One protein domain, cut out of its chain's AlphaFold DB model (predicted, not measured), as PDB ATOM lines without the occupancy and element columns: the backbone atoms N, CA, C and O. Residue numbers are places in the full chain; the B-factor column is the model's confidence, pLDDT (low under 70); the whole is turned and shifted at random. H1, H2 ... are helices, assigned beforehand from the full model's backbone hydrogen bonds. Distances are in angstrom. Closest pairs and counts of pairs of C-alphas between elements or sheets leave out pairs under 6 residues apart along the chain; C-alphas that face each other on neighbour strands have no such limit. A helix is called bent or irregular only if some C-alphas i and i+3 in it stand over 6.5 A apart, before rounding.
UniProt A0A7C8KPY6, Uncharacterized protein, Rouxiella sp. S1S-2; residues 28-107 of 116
ATOM      1  N   ALA A  28     125.783  59.610   3.532       74.50
ATOM      2  CA  ALA A  28     126.812  59.543   2.497       74.50
ATOM      3  C   ALA A  28     126.879  60.822   1.662       74.50
ATOM      4  O   ALA A  28     127.970  61.302   1.389       74.50
ATOM      5  N   ARG A  29     125.739  61.410   1.285       76.00
ATOM      6  CA  ARG A  29     125.708  62.672   0.540       76.00
ATOM      7  C   ARG A  29     126.318  63.808   1.353       76.00
ATOM      8  O   ARG A  29     127.195  64.469   0.841       76.00
ATOM      9  N   PHE A  30     125.913  64.012   2.600       76.50
ATOM     10  CA  PHE A  30     126.413  65.100   3.445       76.50
ATOM     11  C   PHE A  30     127.858  64.899   3.892       76.50
ATOM     12  O   PHE A  30     128.584  65.878   4.056       76.50
ATOM     13  N   PHE A  31     128.276  63.647   4.068       82.62
ATOM     14  CA  PHE A  31     129.664  63.315   4.341       82.62
ATOM     15  C   PHE A  31     130.539  63.531   3.095       82.62
ATOM     16  O   PHE A  31     131.521  64.260   3.169       82.62
ATOM     17  N   ASN A  32     130.171  62.963   1.939       79.50
ATOM     18  CA  ASN A  32     130.971  63.027   0.706       79.50
ATOM     19  C   ASN A  32     130.899  64.400   0.020       79.50
ATOM     20  O   ASN A  32     131.913  64.941  -0.404       79.50
ATOM     21  N   MET A  33     129.690  64.951  -0.098       67.00
ATOM     22  CA  MET A  33     129.338  66.197  -0.782       67.00
ATOM     23  C   MET A  33     128.574  67.097   0.191       67.00
ATOM     24  O   MET A  33     127.349  67.239   0.153       67.00
ATOM     25  N   ASN A  34     129.313  67.679   1.131       65.44
ATOM     26  CA  ASN A  34     128.761  68.712   1.993       65.44
ATOM     27  C   ASN A  34     128.291  69.896   1.112       65.44
ATOM     28  O   ASN A  34     129.075  70.327   0.270       65.44
ATOM     29  N   PRO A  35     127.084  70.469   1.302       62.97
ATOM     30  CA  PRO A  35     126.610  71.608   0.504       62.97
ATOM     31  C   PRO A  35     127.576  72.802   0.468       62.97
ATOM     32  O   PRO A  35     127.607  73.559  -0.495       62.97
ATOM     33  N   LEU A  36     128.401  72.963   1.508       61.34
ATOM     34  CA  LEU A  36     129.423  74.007   1.567       61.34
ATOM     35  C   LEU A  36     130.609  73.743   0.631       61.34
ATOM     36  O   LEU A  36     131.260  74.696   0.225       61.34
ATOM     37  N   GLN A  37     130.889  72.489   0.266       69.69
ATOM     38  CA  GLN A  37     131.946  72.151  -0.693       69.69
ATOM     39  C   GLN A  37     131.606  72.660  -2.099       69.69
ATOM     40  O   GLN A  37     132.479  73.174  -2.790       69.69
ATOM     41  N   GLU A  38     130.338  72.561  -2.512       66.50
ATOM     42  CA  GLU A  38     129.886  73.057  -3.820       66.50
ATOM     43  C   GLU A  38     130.001  74.586  -3.929       66.50
ATOM     44  O   GLU A  38     130.233  75.115  -5.013       66.50
ATOM     45  N   ILE A  39     129.875  75.294  -2.802       70.81
ATOM     46  CA  ILE A  39     129.889  76.763  -2.739       70.81
ATOM     47  C   ILE A  39     131.302  77.309  -2.475       70.81
ATOM     48  O   ILE A  39     131.668  78.358  -3.001       70.81
ATOM     49  N   HIS A  40     132.096  76.621  -1.651       69.81
ATOM     50  CA  HIS A  40     133.356  77.136  -1.104       69.81
ATOM     51  C   HIS A  40     134.594  76.295  -1.453       69.81
ATOM     52  O   HIS A  40     135.699  76.651  -1.050       69.81
ATOM     53  N   GLY A  41     134.437  75.209  -2.212       73.25
ATOM     54  CA  GLY A  41     135.538  74.383  -2.701       73.25
ATOM     55  C   GLY A  41     135.904  73.191  -1.809       73.25
ATOM     56  O   GLY A  41     135.364  72.975  -0.722       73.25
ATOM     57  N   GLU A  42     136.838  72.381  -2.311       79.44
ATOM     58  CA  GLU A  42     137.218  71.077  -1.750       79.44
ATOM     59  C   GLU A  42     137.832  71.161  -0.346       79.44
ATOM     60  O   GLU A  42     137.543  70.311   0.498       79.44
ATOM     61  N   GLU A  43     138.599  72.216  -0.062       78.31
ATOM     62  CA  GLU A  43     139.219  72.453   1.248       78.31
ATOM     63  C   GLU A  43     138.164  72.563   2.361       78.31
ATOM     64  O   GLU A  43     138.246  71.876   3.379       78.31
ATOM     65  N   VAL A  44     137.092  73.328   2.122       75.19
ATOM     66  CA  VAL A  44     135.963  73.450   3.062       75.19
ATOM     67  C   VAL A  44     135.214  72.123   3.205       75.19
ATOM     68  O   VAL A  44     134.764  71.769   4.300       75.19
ATOM     69  N   GLY A  45     135.102  71.351   2.122       76.31
ATOM     70  CA  GLY A  45     134.567  69.989   2.159       76.31
ATOM     71  C   GLY A  45     135.364  69.074   3.089       76.31
ATOM     72  O   GLY A  45     134.786  68.404   3.950       76.31
ATOM     73  N   ARG A  46     136.696  69.103   2.977       81.50
ATOM     74  CA  ARG A  46     137.614  68.327   3.815       81.50
ATOM     75  C   ARG A  46     137.527  68.726   5.286       81.50
ATOM     76  O   ARG A  46     137.312  67.853   6.123       81.50
ATOM     77  N   THR A  47     137.591  70.019   5.610       80.81
ATOM     78  CA  THR A  47     137.470  70.497   7.001       80.81
ATOM     79  C   THR A  47     136.145  70.070   7.638       80.81
ATOM     80  O   THR A  47     136.086  69.712   8.818       80.81
ATOM     81  N   ASN A  48     135.059  70.055   6.864       80.56
ATOM     82  CA  ASN A  48     133.776  69.561   7.353       80.56
ATOM     83  C   ASN A  48     133.802  68.057   7.650       80.56
ATOM     84  O   ASN A  48     133.289  67.644   8.692       80.56
ATOM     85  N   ARG A  49     134.414  67.244   6.780       86.56
ATOM     86  CA  ARG A  49     134.601  65.807   7.034       86.56
ATOM     87  C   ARG A  49     135.445  65.572   8.286       86.56
ATOM     88  O   ARG A  49     135.032  64.802   9.149       86.56
ATOM     89  N   GLU A  50     136.548  66.297   8.452       88.38
ATOM     90  CA  GLU A  50     137.392  66.238   9.655       88.38
ATOM     91  C   GLU A  50     136.596  66.556  10.929       88.38
ATOM     92  O   GLU A  50     136.693  65.839  11.926       88.38
ATOM     93  N   MET A  51     135.744  67.582  10.891       85.56
ATOM     94  CA  MET A  51     134.883  67.964  12.012       85.56
ATOM     95  C   MET A  51     133.848  66.880  12.358       85.56
ATOM     96  O   MET A  51     133.653  66.574  13.539       85.56
ATOM     97  N   ILE A  52     133.226  66.261  11.349       87.56
ATOM     98  CA  ILE A  52     132.293  65.139  11.536       87.56
ATOM     99  C   ILE A  52     133.016  63.952  12.181       87.56
ATOM    100  O   ILE A  52     132.558  63.433  13.199       87.56
ATOM    101  N   LEU A  53     134.175  63.556  11.648       92.25
ATOM    102  CA  LEU A  53     134.971  62.440  12.170       92.25
ATOM    103  C   LEU A  53     135.503  62.717  13.581       92.25
ATOM    104  O   LEU A  53     135.525  61.830  14.439       92.25
ATOM    105  N   PHE A  54     135.896  63.959  13.865       89.50
ATOM    106  CA  PHE A  54     136.264  64.387  15.209       89.50
ATOM    107  C   PHE A  54     135.094  64.227  16.182       89.50
ATOM    108  O   PHE A  54     135.275  63.716  17.289       89.50
ATOM    109  N   ARG A  55     133.879  64.616  15.778       87.88
ATOM    110  CA  ARG A  55     132.697  64.461  16.627       87.88
ATOM    111  C   ARG A  55     132.326  62.992  16.826       87.88
ATOM    112  O   ARG A  55     132.107  62.590  17.965       87.88
ATOM    113  N   ALA A  56     132.367  62.188  15.770       91.50
ATOM    114  CA  ALA A  56     132.119  60.748  15.822       91.50
ATOM    115  C   ALA A  56     133.082  60.038  16.794       91.50
ATOM    116  O   ALA A  56     132.672  59.214  17.609       91.50
ATOM    117  N   ASN A  57     134.355  60.445  16.804       93.75
ATOM    118  CA  ASN A  57     135.335  59.996  17.792       93.75
ATOM    119  C   ASN A  57     134.948  60.354  19.238       93.75
ATOM    120  O   ASN A  57     135.156  59.548  20.143       93.75
ATOM    121  N   ARG A  58     134.395  61.551  19.483       91.06
ATOM    122  CA  ARG A  58     133.936  61.939  20.830       91.06
ATOM    123  C   ARG A  58     132.750  61.099  21.295       91.06
ATOM    124  O   ARG A  58     132.693  60.777  22.479       91.06
ATOM    125  N   ILE A  59     131.840  60.748  20.386       87.88
ATOM    126  CA  ILE A  59     130.707  59.859  20.673       87.88
ATOM    127  C   ILE A  59     131.221  58.465  21.047       87.88
ATOM    128  O   ILE A  59     130.858  57.956  22.103       87.88
ATOM    129  N   ALA A  60     132.145  57.902  20.259       89.44
ATOM    130  CA  ALA A  60     132.767  56.610  20.555       89.44
ATOM    131  C   ALA A  60     133.406  56.586  21.956       89.44
ATOM    132  O   ALA A  60     133.100  55.718  22.766       89.44
ATOM    133  N   ILE A  61     134.205  57.606  22.295       91.44
ATOM    134  CA  ILE A  61     134.834  57.717  23.621       91.44
ATOM    135  C   ILE A  61     133.786  57.796  24.742       91.44
ATOM    136  O   ILE A  61     133.957  57.167  25.784       91.44
ATOM    137  N   LYS A  62     132.694  58.548  24.545       88.19
ATOM    138  CA  LYS A  62     131.600  58.654  25.526       88.19
ATOM    139  C   LYS A  62     130.914  57.304  25.770       88.19
ATOM    140  O   LYS A  62     130.480  57.049  26.889       88.19
ATOM    141  N   ASN A  63     130.861  56.450  24.751       84.44
ATOM    142  CA  ASN A  63     130.301  55.102  24.829       84.44
ATOM    143  C   ASN A  63     131.297  54.062  25.382       84.44
ATOM    144  O   ASN A  63     130.932  52.904  25.550       84.44
ATOM    145  N   GLY A  64     132.531  54.468  25.706       87.75
ATOM    146  CA  GLY A  64     133.582  53.583  26.218       87.75
ATOM    147  C   GLY A  64     134.444  52.928  25.134       87.75
ATOM    148  O   GLY A  64     135.306  52.110  25.457       87.75
ATOM    149  N   ASP A  65     134.260  53.305  23.868       87.94
ATOM    150  CA  ASP A  65     135.011  52.767  22.739       87.94
ATOM    151  C   ASP A  65     136.306  53.546  22.465       87.94
ATOM    152  O   ASP A  65     136.484  54.716  22.820       87.94
ATOM    153  N   LYS A  66     137.245  52.893  21.769       89.88
ATOM    154  CA  LYS A  66     138.463  53.547  21.266       89.88
ATOM    155  C   LYS A  66     138.130  54.444  20.080       89.88
ATOM    156  O   LYS A  66     137.275  54.096  19.280       89.88
ATOM    157  N   LYS A  67     138.894  55.530  19.915       90.75
ATOM    158  CA  LYS A  67     138.835  56.477  18.786       90.75
ATOM    159  C   LYS A  67     138.958  55.752  17.424       90.75
ATOM    160  O   LYS A  67     140.078  55.349  17.092       90.75
ATOM    161  N   PRO A  68     137.878  55.589  16.628       90.06
ATOM    162  CA  PRO A  68     137.948  54.777  15.412       90.06
ATOM    163  C   PRO A  68     138.387  55.536  14.152       90.06
ATOM    164  O   PRO A  68     138.688  54.882  13.156       90.06
ATOM    165  N   PHE A  69     138.455  56.876  14.177       94.75
ATOM    166  CA  PHE A  69     138.805  57.696  13.008       94.75
ATOM    167  C   PHE A  69     140.104  58.490  13.192       94.75
ATOM    168  O   PHE A  69     140.371  59.046  14.266       94.75
ATOM    169  N   ARG A  70     140.882  58.600  12.115       92.56
ATOM    170  CA  ARG A  70     142.126  59.374  11.979       92.56
ATOM    171  C   ARG A  70     141.919  60.573  11.046       92.56
ATOM    172  O   ARG A  70     140.919  60.649  10.346       92.56
ATOM    173  N   GLU A  71     142.872  61.502  11.018       81.06
ATOM    174  CA  GLU A  71     142.789  62.713  10.177       81.06
ATOM    175  C   GLU A  71     142.699  62.377   8.681       81.06
ATOM    176  O   GLU A  71     141.814  62.870   7.992       81.06
ATOM    177  N   ASN A  72     143.516  61.435   8.202       89.44
ATOM    178  CA  ASN A  72     143.504  61.000   6.798       89.44
ATOM    179  C   ASN A  72     142.208  60.281   6.381       89.44
ATOM    180  O   ASN A  72     141.992  60.045   5.196       89.44
ATOM    181  N   ASP A  73     141.338  59.911   7.327       91.56
ATOM    182  CA  ASP A  73     140.040  59.330   6.983       91.56
ATOM    183  C   ASP A  73     139.086  60.374   6.380       91.56
ATOM    184  O   ASP A  73     138.095  60.000   5.761       91.56
ATOM    185  N   ALA A  74     139.391  61.671   6.499       88.44
ATOM    186  CA  ALA A  74     138.626  62.730   5.848       88.44
ATOM    187  C   ALA A  74     138.714  62.690   4.314       88.44
ATOM    188  O   ALA A  74     137.874  63.294   3.654       88.44
ATOM    189  N   ASP A  75     139.682  61.974   3.742       89.00
ATOM    190  CA  ASP A  75     139.822  61.807   2.291       89.00
ATOM    191  C   ASP A  75     139.062  60.568   1.763       89.00
ATOM    192  O   ASP A  75     139.008  60.331   0.558       89.00
ATOM    193  N   LYS A  76     138.453  59.767   2.651       88.75
ATOM    194  CA  LYS A  76     137.662  58.582   2.283       88.75
ATOM    195  C   LYS A  76     136.226  58.943   1.934       88.75
ATOM    196  O   LYS A  76     135.672  59.910   2.458       88.75
ATOM    197  N   ASN A  77     135.573  58.101   1.134       85.94
ATOM    198  CA  ASN A  77     134.129  58.181   0.968       85.94
ATOM    199  C   ASN A  77     133.418  57.463   2.118       85.94
ATOM    200  O   ASN A  77     133.912  56.493   2.686       85.94
ATOM    201  N   TYR A  78     132.188  57.880   2.409       84.94
ATOM    202  CA  TYR A  78     131.315  57.268   3.412       84.94
ATOM    203  C   TYR A  78     131.182  55.740   3.254       84.94
ATOM    204  O   TYR A  78     131.088  54.992   4.229       84.94
ATOM    205  N   VAL A  79     131.178  55.261   2.010       81.12
ATOM    206  CA  VAL A  79     131.054  53.835   1.686       81.12
ATOM    207  C   VAL A  79     132.321  53.033   1.994       81.12
ATOM    208  O   VAL A  79     132.237  51.817   2.104       81.12
ATOM    209  N   ASP A  80     133.461  53.678   2.216       86.69
ATOM    210  CA  ASP A  80     134.719  52.989   2.522       86.69
ATOM    211  C   ASP A  80     134.857  52.663   4.022       86.69
ATOM    212  O   ASP A  80     135.761  51.931   4.427       86.69
ATOM    213  N   PHE A  81     133.961  53.191   4.860       86.56
ATOM    214  CA  PHE A  81     133.902  52.901   6.293       86.56
ATOM    215  C   PHE A  81     133.132  51.611   6.590       86.56
ATOM    216  O   PHE A  81     132.228  51.225   5.840       86.56
ATOM    217  N   THR A  82     133.449  50.971   7.721       86.75
ATOM    218  CA  THR A  82     132.664  49.835   8.230       86.75
ATOM    219  C   THR A  82     131.272  50.283   8.674       86.75
ATOM    220  O   THR A  82     131.014  51.472   8.867       86.75
ATOM    221  N   GLU A  83     130.354  49.337   8.865       77.88
ATOM    222  CA  GLU A  83     128.988  49.665   9.281       77.88
ATOM    223  C   GLU A  83     128.951  50.339  10.661       77.88
ATOM    224  O   GLU A  83     128.239  51.319  10.861       77.88
ATOM    225  N   GLU A  84     129.791  49.893  11.593       80.12
ATOM    226  CA  GLU A  84     129.913  50.475  12.933       80.12
ATOM    227  C   GLU A  84     130.425  51.921  12.868       80.12
ATOM    228  O   GLU A  84     129.915  52.815  13.541       80.12
ATOM    229  N   GLN A  85     131.406  52.173  12.002       86.50
ATOM    230  CA  GLN A  85     131.926  53.513  11.749       86.50
ATOM    231  C   GLN A  85     130.868  54.421  11.106       86.50
ATOM    232  O   GLN A  85     130.711  55.580  11.489       86.50
ATOM    233  N   ARG A  86     130.095  53.898  10.156       85.69
ATOM    234  CA  ARG A  86     129.011  54.633   9.496       85.69
ATOM    235  C   ARG A  86     127.909  55.057  10.461       85.69
ATOM    236  O   ARG A  86     127.390  56.164  10.305       85.69
ATOM    237  N   VAL A  87     127.582  54.228  11.454       83.81
ATOM    238  CA  VAL A  87     126.641  54.583  12.530       83.81
ATOM    239  C   VAL A  87     127.167  55.780  13.325       83.81
ATOM    240  O   VAL A  87     126.460  56.773  13.457       83.81
ATOM    241  N   LEU A  88     128.438  55.760  13.739       86.62
ATOM    242  CA  LEU A  88     129.047  56.886  14.462       86.62
ATOM    243  C   LEU A  88     129.083  58.183  13.634       86.62
ATOM    244  O   LEU A  88     128.916  59.273  14.182       86.62
ATOM    245  N   ILE A  89     129.292  58.084  12.317       88.56
ATOM    246  CA  ILE A  89     129.224  59.234  11.402       88.56
ATOM    247  C   ILE A  89     127.797  59.800  11.344       88.56
ATOM    248  O   ILE A  89     127.627  61.019  11.366       88.56
ATOM    249  N   ILE A  90     126.775  58.940  11.291       83.88
ATOM    250  CA  ILE A  90     125.365  59.362  11.327       83.88
ATOM    251  C   ILE A  90     125.054  60.077  12.646       83.88
ATOM    252  O   ILE A  90     124.477  61.163  12.622       83.88
ATOM    253  N   ASP A  91     125.477  59.518  13.779       83.25
ATOM    254  CA  ASP A  91     125.249  60.121  15.097       83.25
ATOM    255  C   ASP A  91     125.936  61.488  15.219       83.25
ATOM    256  O   ASP A  91     125.356  62.447  15.729       83.25
ATOM    257  N   ALA A  92     127.147  61.620  14.674       86.75
ATOM    258  CA  ALA A  92     127.853  62.894  14.617       86.75
ATOM    259  C   ALA A  92     127.123  63.931  13.752       86.75
ATOM    260  O   ALA A  92     126.953  65.072  14.181       86.75
ATOM    261  N   LEU A  93     126.669  63.550  12.554       83.75
ATOM    262  CA  LEU A  93     125.868  64.418  11.683       83.75
ATOM    263  C   LEU A  93     124.577  64.866  12.379       83.75
ATOM    264  O   LEU A  93     124.206  66.039  12.299       83.75
ATOM    265  N   ASN A  94     123.940  63.956  13.116       78.06
ATOM    266  CA  ASN A  94     122.780  64.255  13.941       78.06
ATOM    267  C   ASN A  94     123.088  65.295  15.001       78.06
ATOM    268  O   ASN A  94     122.431  66.333  15.031       78.06
ATOM    269  N   GLU A  95     124.108  65.097  15.827       80.25
ATOM    270  CA  GLU A  95     124.458  66.088  16.842       80.25
ATOM    271  C   GLU A  95     124.816  67.449  16.222       80.25
ATOM    272  O   GLU A  95     124.373  68.482  16.718       80.25
ATOM    273  N   ILE A  96     125.543  67.476  15.099       75.12
ATOM    274  CA  ILE A  96     125.917  68.729  14.424       75.12
ATOM    275  C   ILE A  96     124.683  69.473  13.887       75.12
ATOM    276  O   ILE A  96     124.611  70.695  14.028       75.12
ATOM    277  N   SER A  97     123.695  68.759  13.337       69.44
ATOM    278  CA  SER A  97     122.438  69.365  12.871       69.44
ATOM    279  C   SER A  97     121.655  70.058  13.997       69.44
ATOM    280  O   SER A  97     121.068  71.116  13.778       69.44
ATOM    281  N   HIS A  98     121.724  69.532  15.228       65.69
ATOM    282  CA  HIS A  98     121.081  70.140  16.401       65.69
ATOM    283  C   HIS A  98     121.774  71.435  16.844       65.69
ATOM    284  O   HIS A  98     121.134  72.296  17.442       65.69
ATOM    285  N   PHE A  99     123.060  71.618  16.522       59.91
ATOM    286  CA  PHE A  99     123.814  72.836  16.843       59.91
ATOM    287  C   PHE A  99     123.588  73.991  15.849       59.91
ATOM    288  O   PHE A  99     124.302  74.990  15.900       59.91
ATOM    289  N   GLY A 100     122.609  73.887  14.941       53.50
ATOM    290  CA  GLY A 100     122.175  75.005  14.095       53.50
ATOM    291  C   GLY A 100     123.127  75.376  12.952       53.50
ATOM    292  O   GLY A 100     122.904  76.372  12.267       53.50
ATOM    293  N   ARG A 101     124.173  74.582  12.686       50.22
ATOM    294  CA  ARG A 101     124.941  74.693  11.436       50.22
ATOM    295  C   ARG A 101     124.170  73.974  10.338       50.22
ATOM    296  O   ARG A 101     124.325  72.768  10.277       50.22
ATOM    297  N   ASN A 102     123.369  74.685   9.533       47.28
ATOM    298  CA  ASN A 102     122.796  74.336   8.206       47.28
ATOM    299  C   ASN A 102     122.991  72.890   7.668       47.28
ATOM    300  O   ASN A 102     123.379  72.683   6.521       47.28
ATOM    301  N   LEU A 103     122.710  71.875   8.473       45.81
ATOM    302  CA  LEU A 103     122.805  70.462   8.147       45.81
ATOM    303  C   LEU A 103     121.458  69.879   8.569       45.81
ATOM    304  O   LEU A 103     121.030  70.139   9.695       45.81
ATOM    305  N   PRO A 104     120.738  69.178   7.676       43.47
ATOM    306  CA  PRO A 104     119.414  68.668   7.999       43.47
ATOM    307  C   PRO A 104     119.471  67.755   9.221       43.47
ATOM    308  O   PRO A 104     120.430  67.001   9.386       43.47
ATOM    309  N   ALA A 105     118.430  67.793  10.049       44.62
ATOM    310  CA  ALA A 105     118.250  66.816  11.111       44.62
ATOM    311  C   ALA A 105     118.163  65.410  10.492       44.62
ATOM    312  O   ALA A 105     117.220  65.116   9.757       44.62
ATOM    313  N   PHE A 106     119.138  64.540  10.767       52.44
ATOM    314  CA  PHE A 106     119.129  63.132  10.337       52.44
ATOM    315  C   PHE A 106     118.522  62.200  11.393       52.44
ATOM    316  O   PHE A 106     118.844  61.010  11.447       52.44
ATOM    317  N   ILE A 107     117.644  62.739  12.245       41.56
ATOM    318  CA  ILE A 107     116.855  61.949  13.180       41.56
ATOM    319  C   ILE A 107     115.525  61.617  12.491       41.56
ATOM    320  O   ILE A 107     114.805  62.529  12.076       41.56
TER     321      ILE A 107
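Overview. This is residues 28 to 107 of the 116 residues of an uncharacterized protein of Rouxiella sp. S1S-2 (UniProt A0A7C8KPY6). One long helix, H3, makes the longest axis, and H5 crosses it nearly at a right angle. The short H1 packs on an earlier stretch of H3, on the same side as H5, while the short H4 packs on another side, and H2 makes a corner where H3 begins. The printed part has 80 residues with five named helices, in the order H1, H2, H3, H4, H5, and no named strand; the class is all helix. It is compact, with a radius of gyration of the C-alphas of 11.8 A and spans of 37 by 26 by 17 A.

Along the chain. H3, residues 42 to 62, runs 30.5 A from C-alpha 42 at (137.218, 71.077, -1.750) to C-alpha 62 at (131.600, 58.654, 25.526). H5, residues 83 to 98, runs 23.1 A and ends with C-alpha 98 at (121.081, 70.140, 16.401). Before H3 come H1, residues 28 to 32, beginning with C-alpha 28 at (126.812, 59.543, 2.497), and H2, residues 35 to 40. H4, residues 71 to 75, lies between H3 and H5 along the chain; it is neither bent nor irregular, but only just: C-alphas 71 and 74 are 6.0 A apart.

Arrangement. H3 is the hub and touches the four other helices. With residues 52 to 60 alone it touches H5, about perpendicular at 76 degrees; their closest C-alphas, those of Ala 56 and Ala 92, are 4.9 A apart. With residues 46 to 53 alone it touches H4, the closest C-alphas being those of Arg 49 and Ala 74 at 5.2 A. With residues 45 to 52 alone it touches H1, closest at the C-alphas of Phe 31 and Arg 49, 6.2 A apart. H2 and H3 touch only at the corner, with residues 43 to 45 of H3 alone; the C-alphas of Gln 37 and Gly 45 are closest at 4.4 A, and the lines stand at a steep tilt of 42 degrees, opposite ways. H1 and H5 are near each other, with 8 pairs of C-alphas within 10 A. H1 and H2 meet only through their link. H4 is apart from H1, H2 and H5, and H2 is apart from H5. In H1, H3 and H5 every O i to N i+4 pair is within hydrogen-bond range; in H2 it is 1 of 2, and in H4 0 of 1, beside 2 of 2 O i to N i+3 pairs.

Size, cuts and confidence. The two C-alphas farthest apart, those of Ile 39 and Gly 64, are 37.3 A apart. The printed part has no cut. The links H1 to H2 and H2 to H3 are tight, those from H3 to H4 and H4 to H5 are short, and none is long. The mean pLDDT of the printed part is 78.6; residues 33 to 38, residue 40 and residues 97 to 107 are under 70.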